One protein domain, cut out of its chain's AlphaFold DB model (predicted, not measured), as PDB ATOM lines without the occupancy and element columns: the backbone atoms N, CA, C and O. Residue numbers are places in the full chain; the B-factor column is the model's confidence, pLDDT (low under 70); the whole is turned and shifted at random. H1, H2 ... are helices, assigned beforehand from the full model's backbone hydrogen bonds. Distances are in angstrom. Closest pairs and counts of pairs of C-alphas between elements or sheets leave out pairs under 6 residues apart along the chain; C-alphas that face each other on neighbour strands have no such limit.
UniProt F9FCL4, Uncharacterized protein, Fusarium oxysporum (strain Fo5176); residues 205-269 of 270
ATOM      1  N   SER A 205     100.125  41.183 132.180       87.81
ATOM      2  CA  SER A 205     100.184  42.629 132.439       87.81
ATOM      3  C   SER A 205     100.200  43.496 131.171       87.81
ATOM      4  O   SER A 205      99.841  44.671 131.234       87.81
ATOM      5  N   SER A 206     100.617  42.940 130.029       90.75
ATOM      6  CA  SER A 206     100.566  43.590 128.713       90.75
ATOM      7  C   SER A 206      99.234  43.335 128.007       90.75
ATOM      8  O   SER A 206      98.700  44.261 127.403       90.75
ATOM      9  N   GLN A 207      98.669  42.123 128.120       91.69
ATOM     10  CA  GLN A 207      97.320  41.827 127.618       91.69
ATOM     11  C   GLN A 207      96.282  42.730 128.290       91.69
ATOM     12  O   GLN A 207      95.549  43.438 127.609       91.69
ATOM     13  N   HIS A 208      96.271  42.764 129.625       92.81
ATOM     14  CA  HIS A 208      95.314  43.537 130.412       92.81
ATOM     15  C   HIS A 208      95.370  45.035 130.074       92.81
ATOM     16  O   HIS A 208      94.338  45.624 129.771       92.81
ATOM     17  N   LYS A 209      96.569  45.635 130.012       94.44
ATOM     18  CA  LYS A 209      96.738  47.046 129.610       94.44
ATOM     19  C   LYS A 209      96.224  47.334 128.198       94.44
ATOM     20  O   LYS A 209      95.618  48.377 127.980       94.44
ATOM     21  N   LEU A 210      96.463  46.428 127.246       95.00
ATOM     22  CA  LEU A 210      95.998  46.582 125.867       95.00
ATOM     23  C   LEU A 210      94.471  46.463 125.770       95.00
ATOM     24  O   LEU A 210      93.853  47.260 125.072       95.00
ATOM     25  N   ILE A 211      93.866  45.509 126.485       93.38
ATOM     26  CA  ILE A 211      92.412  45.306 126.505       93.38
ATOM     27  C   ILE A 211      91.693  46.469 127.195       93.38
ATOM     28  O   ILE A 211      90.737  46.985 126.624       93.38
ATOM     29  N   VAL A 212      92.178  46.935 128.354       94.62
ATOM     30  CA  VAL A 212      91.621  48.114 129.043       94.62
ATOM     31  C   VAL A 212      91.684  49.341 128.133       94.62
ATOM     32  O   VAL A 212      90.664  49.983 127.909       94.62
ATOM     33  N   HIS A 213      92.835  49.615 127.513       95.50
ATOM     34  CA  HIS A 213      92.958  50.772 126.627       95.50
ATOM     35  C   HIS A 213      92.088  50.669 125.361       95.50
ATOM     36  O   HIS A 213      91.520  51.657 124.898       95.50
ATOM     37  N   LEU A 214      91.935  49.465 124.800       95.50
ATOM     38  CA  LEU A 214      91.021  49.232 123.682       95.50
ATOM     39  C   LEU A 214      89.557  49.455 124.099       95.50
ATOM     40  O   LEU A 214      88.792  50.035 123.330       95.50
ATOM     41  N   GLN A 215      89.180  49.034 125.307       94.88
ATOM     42  CA  GLN A 215      87.851  49.254 125.870       94.88
ATOM     43  C   GLN A 215      87.567  50.752 126.073       94.88
ATOM     44  O   GLN A 215      86.574  51.232 125.534       94.88
ATOM     45  N   GLU A 216      88.471  51.506 126.716       94.44
ATOM     46  CA  GLU A 216      88.381  52.973 126.881       94.44
ATOM     47  C   GLU A 216      88.114  53.693 125.545       94.44
ATOM     48  O   GLU A 216      87.228  54.545 125.429       94.44
ATOM     49  N   VAL A 217      88.883  53.340 124.506       96.19
ATOM     50  CA  VAL A 217      88.789  53.954 123.173       96.19
ATOM     51  C   VAL A 217      87.464  53.613 122.485       96.19
ATOM     52  O   VAL A 217      86.863  54.483 121.845       96.19
ATOM     53  N   LEU A 218      86.986  52.373 122.614       95.44
ATOM     54  CA  LEU A 218      85.722  51.936 122.020       95.44
ATOM     55  C   LEU A 218      84.508  52.522 122.755       95.44
ATOM     56  O   LEU A 218      83.602  53.029 122.098       95.44
ATOM     57  N   GLU A 219      84.507  52.545 124.088       94.81
ATOM     58  CA  GLU A 219      83.451  53.169 124.898       94.81
ATOM     59  C   GLU A 219      83.371  54.676 124.626       94.81
ATOM     60  O   GLU A 219      82.284  55.202 124.368       94.81
ATOM     61  N   GLY A 220      84.516  55.364 124.548       93.62
ATOM     62  CA  GLY A 220      84.582  56.775 124.161       93.62
ATOM     63  C   GLY A 220      84.026  57.042 122.757       93.62
ATOM     64  O   GLY A 220      83.301  58.023 122.549       93.62
ATOM     65  N   ALA A 221      84.300  56.157 121.793       94.19
ATOM     66  CA  ALA A 221      83.753  56.246 120.439       94.19
ATOM     67  C   ALA A 221      82.235  55.981 120.399       94.19
ATOM     68  O   ALA A 221      81.494  56.746 119.771       94.19
ATOM     69  N   CYS A 222      81.757  54.950 121.100       92.62
ATOM     70  CA  CYS A 222      80.338  54.613 121.218       92.62
ATOM     71  C   CYS A 222      79.544  55.729 121.914       92.62
ATOM     72  O   CYS A 222      78.509  56.152 121.397       92.62
ATOM     73  N   PHE A 223      80.064  56.306 122.998       93.56
ATOM     74  CA  PHE A 223      79.460  57.456 123.673       93.56
ATOM     75  C   PHE A 223      79.442  58.711 122.784       93.56
ATOM     76  O   PHE A 223      78.422  59.402 122.690       93.56
ATOM     77  N   ALA A 224      80.523  58.990 122.044       94.00
ATOM     78  CA  ALA A 224      80.565  60.093 121.080       94.00
ATOM     79  C   ALA A 224      79.583  59.909 119.904       94.00
ATOM     80  O   ALA A 224      79.029  60.894 119.406       94.00
ATOM     81  N   TYR A 225      79.331  58.667 119.475       92.94
ATOM     82  CA  TYR A 225      78.277  58.322 118.518       92.94
ATOM     83  C   TYR A 225      76.877  58.495 119.131       92.94
ATOM     84  O   TYR A 225      76.015  59.149 118.533       92.94
ATOM     85  N   GLY A 226      76.661  57.978 120.344       91.00
ATOM     86  CA  GLY A 226      75.400  58.069 121.075       91.00
ATOM     87  C   GLY A 226      74.980  59.516 121.333       91.00
ATOM     88  O   GLY A 226      73.832  59.878 121.091       91.00
ATOM     89  N   ARG A 227      75.924  60.397 121.688       91.25
ATOM     90  CA  ARG A 227      75.664  61.836 121.882       91.25
ATOM     91  C   ARG A 227      75.192  62.569 120.625       91.25
ATOM     92  O   ARG A 227      74.633  63.656 120.750       91.25
ATOM     93  N   ARG A 228      75.420  62.007 119.434       92.00
ATOM     94  CA  ARG A 228      74.998  62.581 118.144       92.00
ATOM     95  C   ARG A 228      73.690  61.973 117.640       92.00
ATOM     96  O   ARG A 228      72.848  62.709 117.144       92.00
ATOM     97  N   ASN A 229      73.526  60.656 117.779       88.81
ATOM     98  CA  ASN A 229      72.440  59.903 117.133       88.81
ATOM     99  C   ASN A 229      71.385  59.361 118.117       88.81
ATOM    100  O   ASN A 229      70.234  59.179 117.738       88.81
ATOM    101  N   LEU A 230      71.759  59.128 119.380       89.44
ATOM    102  CA  LEU A 230      70.959  58.447 120.411       89.44
ATOM    103  C   LEU A 230      70.760  59.323 121.668       89.44
ATOM    104  O   LEU A 230      70.566  58.827 122.776       89.44
ATOM    105  N   ALA A 231      70.770  60.649 121.506       88.75
ATOM    106  CA  ALA A 231      70.657  61.624 122.601       88.75
ATOM    107  C   ALA A 231      69.283  61.644 123.321       88.75
ATOM    108  O   ALA A 231      69.091  62.405 124.276       88.75
ATOM    109  N   GLY A 232      68.318  60.838 122.863       88.50
ATOM    110  CA  GLY A 232      67.127  60.461 123.631       88.50
ATOM    111  C   GLY A 232      67.459  59.366 124.648       88.50
ATOM    112  O   GLY A 232      67.402  59.618 125.846       88.50
ATOM    113  N   LEU A 233      67.909  58.209 124.155       88.06
ATOM    114  CA  LEU A 233      68.269  57.015 124.932       88.06
ATOM    115  C   LEU A 233      69.309  57.303 126.027       88.06
ATOM    116  O   LEU A 233      69.114  56.898 127.170       88.06
ATOM    117  N   LEU A 234      70.357  58.083 125.720       90.62
ATOM    118  CA  LEU A 234      71.338  58.523 126.729       90.62
ATOM    119  C   LEU A 234      70.672  59.233 127.922       90.62
ATOM    120  O   LEU A 234      71.022  59.001 129.071       90.62
ATOM    121  N   ARG A 235      69.689  60.098 127.652       90.81
ATOM    122  CA  ARG A 235      68.988  60.889 128.674       90.81
ATOM    123  C   ARG A 235      67.986  60.050 129.460       90.81
ATOM    124  O   ARG A 235      67.820  60.274 130.651       90.81
ATOM    125  N   GLU A 236      67.323  59.116 128.786       91.19
ATOM    126  CA  GLU A 236      66.375  58.173 129.382       91.19
ATOM    127  C   GLU A 236      67.064  57.225 130.372       91.19
ATOM    128  O   GLU A 236      66.512  56.942 131.431       91.19
ATOM    129  N   ARG A 237      68.295  56.795 130.063       87.69
ATOM    130  CA  ARG A 237      69.083  55.874 130.898       87.69
ATOM    131  C   ARG A 237      70.098  56.544 131.832       87.69
ATOM    132  O   ARG A 237      70.812  55.845 132.541       87.69
ATOM    133  N   GLY A 238      70.159  57.877 131.858       88.12
ATOM    134  CA  GLY A 238      71.078  58.628 132.726       88.12
ATOM    135  C   GLY A 238      72.557  58.524 132.331       88.12
ATOM    136  O   GLY A 238      73.427  58.696 133.174       88.12
ATOM    137  N   TRP A 239      72.849  58.227 131.066       93.12
ATOM    138  CA  TRP A 239      74.197  58.031 130.532       93.12
ATOM    139  C   TRP A 239      74.824  59.378 130.149       93.12
ATOM    140  O   TRP A 239      74.609  59.914 129.057       93.12
ATOM    141  N   ASP A 240      75.560  59.952 131.098       90.62
ATOM    142  CA  ASP A 240      76.053  61.330 131.116       90.62
ATOM    143  C   ASP A 240      77.560  61.480 130.832       90.62
ATOM    144  O   ASP A 240      77.965  62.489 130.242       90.62
ATOM    145  N   CYS A 241      78.372  60.476 131.173       88.50
ATOM    146  CA  CYS A 241      79.784  60.352 130.803       88.50
ATOM    147  C   CYS A 241      80.082  59.029 130.061       88.50
ATOM    148  O   CYS A 241      79.174  58.245 129.775       88.50
ATOM    149  N   VAL A 242      81.348  58.806 129.686       87.94
ATOM    150  CA  VAL A 242      81.774  57.616 128.918       87.94
ATOM    151  C   VAL A 242      81.704  56.369 129.800       87.94
ATOM    152  O   VAL A 242      81.167  55.337 129.410       87.94
ATOM    153  N   GLU A 243      82.202  56.528 131.019       87.69
ATOM    154  CA  GLU A 243      82.361  55.539 132.076       87.69
ATOM    155  C   GLU A 243      81.010  55.012 132.598       87.69
ATOM    156  O   GLU A 243      80.935  53.902 133.121       87.69
ATOM    157  N   SER A 244      79.925  55.772 132.398       84.44
ATOM    158  CA  SER A 244      78.548  55.369 132.720       84.44
ATOM    159  C   SER A 244      78.003  54.244 131.816       84.44
ATOM    160  O   SER A 244      76.907  53.749 132.085       84.44
ATOM    161  N   VAL A 245      78.708  53.836 130.743       90.38
ATOM    162  CA  VAL A 245      78.213  52.833 129.775       90.38
ATOM    163  C   VAL A 245      79.305  51.859 129.294       90.38
ATOM    164  O   VAL A 245      80.002  52.147 128.316       90.38
ATOM    165  N   PRO A 246      79.409  50.660 129.901       92.50
ATOM    166  CA  PRO A 246      80.324  49.617 129.449       92.50
ATOM    167  C   PRO A 246      80.083  49.164 128.001       92.50
ATOM    168  O   PRO A 246      78.951  49.134 127.508       92.50
ATOM    169  N   LEU A 247      81.141  48.715 127.324       92.19
ATOM    170  CA  LEU A 247      81.107  48.289 125.920       92.19
ATOM    171  C   LEU A 247      80.130  47.129 125.667       92.19
ATOM    172  O   LEU A 247      79.509  47.053 124.608       92.19
ATOM    173  N   THR A 248      79.954  46.241 126.647       91.19
ATOM    174  CA  THR A 248      78.963  45.152 126.608       91.19
ATOM    175  C   THR A 248      77.532  45.682 126.544       91.19
ATOM    176  O   THR A 248      76.721  45.176 125.769       91.19
ATOM    177  N   THR A 249      77.230  46.745 127.290       91.81
ATOM    178  CA  THR A 249      75.943  47.445 127.231       91.81
ATOM    179  C   THR A 249      75.753  48.120 125.872       91.81
ATOM    180  O   THR A 249      74.695  47.964 125.266       91.81
ATOM    181  N   TRP A 250      76.785  48.786 125.338       92.25
ATOM    182  CA  TRP A 250      76.737  49.377 123.994       92.25
ATOM    183  C   TRP A 250      76.442  48.360 122.890       92.25
ATOM    184  O   TRP A 250      75.650  48.656 121.996       92.25
ATOM    185  N   MET A 251      77.049  47.169 122.939       91.44
ATOM    186  CA  MET A 251      76.804  46.123 121.940       91.44
ATOM    187  C   MET A 251      75.338  45.666 121.943       91.44
ATOM    188  O   MET A 251      74.729  45.610 120.875       91.44
ATOM    189  N   ASN A 252      74.751  45.435 123.120       91.62
ATOM    190  CA  ASN A 252      73.347  45.031 123.242       91.62
ATOM    191  C   ASN A 252      72.389  46.099 122.681       91.62
ATOM    192  O   ASN A 252      71.569  45.797 121.815       91.62
ATOM    193  N   GLU A 253      72.536  47.362 123.099       89.69
ATOM    194  CA  GLU A 253      71.660  48.451 122.636       89.69
ATOM    195  C   GLU A 253      71.737  48.666 121.121       89.69
ATOM    196  O   GLU A 253      70.718  48.876 120.464       89.69
ATOM    197  N   LEU A 254      72.939  48.607 120.539       88.12
ATOM    198  CA  LEU A 254      73.116  48.791 119.100       88.12
ATOM    199  C   LEU A 254      72.515  47.622 118.300       88.12
ATOM    200  O   LEU A 254      71.922  47.863 117.246       88.12
ATOM    201  N   MET A 255      72.587  46.389 118.812       89.44
ATOM    202  CA  MET A 255      71.936  45.222 118.202       89.44
ATOM    203  C   MET A 255      70.403  45.283 118.293       89.44
ATOM    204  O   MET A 255      69.717  44.924 117.333       89.44
ATOM    205  N   ASP A 256      69.837  45.773 119.397       87.50
ATOM    206  CA  ASP A 256      68.383  45.939 119.536       87.50
ATOM    207  C   ASP A 256      67.842  47.104 118.687       87.50
ATOM    208  O   ASP A 256      66.771  46.997 118.077       87.50
ATOM    209  N   LEU A 257      68.606  48.193 118.546       84.88
ATOM    210  CA  LEU A 257      68.294  49.289 117.619       84.88
ATOM    211  C   LEU A 257      68.333  48.836 116.146       84.88
ATOM    212  O   LEU A 257      67.470  49.232 115.360       84.88
ATOM    213  N   GLN A 258      69.273  47.961 115.772       84.00
ATOM    214  CA  GLN A 258      69.301  47.334 114.444       84.00
ATOM    215  C   GLN A 258      68.072  46.439 114.222       84.00
ATOM    216  O   GLN A 258      67.301  46.669 113.289       84.00
ATOM    217  N   GLN A 259      67.804  45.492 115.129       83.75
ATOM    218  CA  GLN A 259      66.646  44.594 115.022       83.75
ATOM    219  C   GLN A 259      65.302  45.335 114.967       83.75
ATOM    220  O   GLN A 259      64.384  44.907 114.263       83.75
ATOM    221  N   THR A 260      65.145  46.424 115.724       80.62
ATOM    222  CA  THR A 260      63.913  47.224 115.698       80.62
ATOM    223  C   THR A 260      63.774  48.014 114.398       80.62
ATOM    224  O   THR A 260      62.677  48.031 113.838       80.62
ATOM    225  N   SER A 261      64.864  48.575 113.862       73.81
ATOM    226  CA  SER A 261      64.891  49.194 112.528       73.81
ATOM    227  C   SER A 261      64.454  48.209 111.436       73.81
ATOM    228  O   SER A 261      63.495  48.477 110.706       73.81
ATOM    229  N   ASP A 262      65.071  47.026 111.375       73.06
ATOM    230  CA  ASP A 262      64.797  46.025 110.336       73.06
ATOM    231  C   ASP A 262      63.356  45.492 110.403       73.06
ATOM    232  O   ASP A 262      62.699  45.293 109.375       73.06
ATOM    233  N   ARG A 263      62.808  45.324 111.617       71.44
ATOM    234  CA  ARG A 263      61.404  44.930 111.827       71.44
ATOM    235  C   ARG A 263      60.410  46.014 111.408       71.44
ATOM    236  O   ARG A 263      59.332  45.666 110.931       71.44
ATOM    237  N   GLN A 264      60.738  47.299 111.565       66.06
ATOM    238  CA  GLN A 264      59.890  48.393 111.073       66.06
ATOM    239  C   GLN A 264      59.940  48.484 109.544       66.06
ATOM    240  O   GLN A 264      58.897  48.589 108.903       66.06
ATOM    241  N   LEU A 265      61.130  48.357 108.949       65.75
ATOM    242  CA  LEU A 265      61.322  48.382 107.496       65.75
ATOM    243  C   LEU A 265      60.597  47.204 106.817       65.75
ATOM    244  O   LEU A 265      59.903  47.394 105.821       65.75
ATOM    245  N   SER A 266      60.639  46.018 107.432       66.06
ATOM    246  CA  SER A 266      59.877  44.832 107.004       66.06
ATOM    247  C   SER A 266      58.353  44.992 107.133       66.06
ATOM    248  O   SER A 266      57.606  44.355 106.394       66.06
ATOM    249  N   ARG A 267      57.872  45.821 108.069       61.03
ATOM    250  CA  ARG A 267      56.437  46.093 108.281       61.03
ATOM    251  C   ARG A 267      55.884  47.211 107.397       61.03
ATOM    252  O   ARG A 267      54.679  47.253 107.200       61.03
ATOM    253  N   GLY A 268      56.736  48.088 106.866       57.06
ATOM    254  CA  GLY A 268      56.354  49.151 105.927       57.06
ATOM    255  C   GLY A 268      56.230  48.707 104.462       57.06
ATOM    256  O   GLY A 268      56.068  49.557 103.590       57.06
ATOM    257  N   LEU A 269      56.351  47.403 104.185       54.59
ATOM    258  CA  LEU A 269      56.310  46.792 102.847       54.59
ATOM    259  C   LEU A 269      55.118  45.822 102.663       54.59
ATOM    260  O   LEU A 269      55.142  44.983 101.762       54.59
TER     261      LEU A 269
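What this domain is: This is residues 205 to 269 of the 270 residues of an uncharacterized protein of Fusarium oxysporum (strain Fo5176) (UniProt F9FCL4). Two long helices, H1 and H3, make a leaning Y: the first part of H1 is the stem, and from its middle the rest of H1 and the whole of H3 spread apart as the two arms, running the same way. From the far end of H1 the printed part folds back through the very short helix H2 and residues 237 to 246 to the middle of H1, where H3 begins. Residues 205 to 214 of H1 and residues 258 to 269, at the far end of H3, stick out from a small compact body and make the length. The printed part has 65 residues with three named helices, H1, H2 and H3 in that order, and no named strand; its class is all helix. The whole is loose, with a radius of gyration of the C-alphas of 14.5 A, and spans 53 by 24 by 15 A, a rod in outline.

Where its parts are: H1, residues 205 to 229, begins with C-alpha 205 at (100.184, 42.629, 132.439) and measures 36.1 A from first to last C-alpha. H2, residues 233 to 236, has 4 residues and measures 5.0 A. H3, residues 247 to 267, begins with C-alpha 247 at (81.107, 48.289, 125.920), ends with C-alpha 267 at (56.437, 46.093, 108.281) and measures 30.4 A.

How they stand to each other: H1 and H3 touch, with residues 215 to 222 of H1 and residues 247 to 250 of H3 alone. Their closest C-alphas, those of Glu 219 and Leu 247, are 5.5 A apart. The two helices run the same way at a steep tilt of 40 degrees, and their centres are 20.3 A apart. H2 is close to H1 but not clearly touching it; their closest C-alphas, those of Gly 226 and Leu 234, are 7.0 A apart. H2 and H3 are apart. In H3 every O i to N i+4 pair is within hydrogen-bond range; in H1 19 of 21 are, and H2 is too short for such a pair.

The domain as a whole: The two C-alphas farthest apart are those of Ser 205 and Leu 269, at 53.1 A. Residues 205 to 214, which belong to H1, stand free, and so do residues 258 to 269, of which 258 to 267 belong to H3. Without these stretches the body has 43 residues, spans 23 by 21 by 15 A and has a radius of gyration of 9.2 A. The link from H1 to H2 is tight, with 3 residues, and the link from H2 to H3 is short, with 10. The printed part has no cut. The mean pLDDT of the printed part is 87.3, and residues 264 to 269 are under 70.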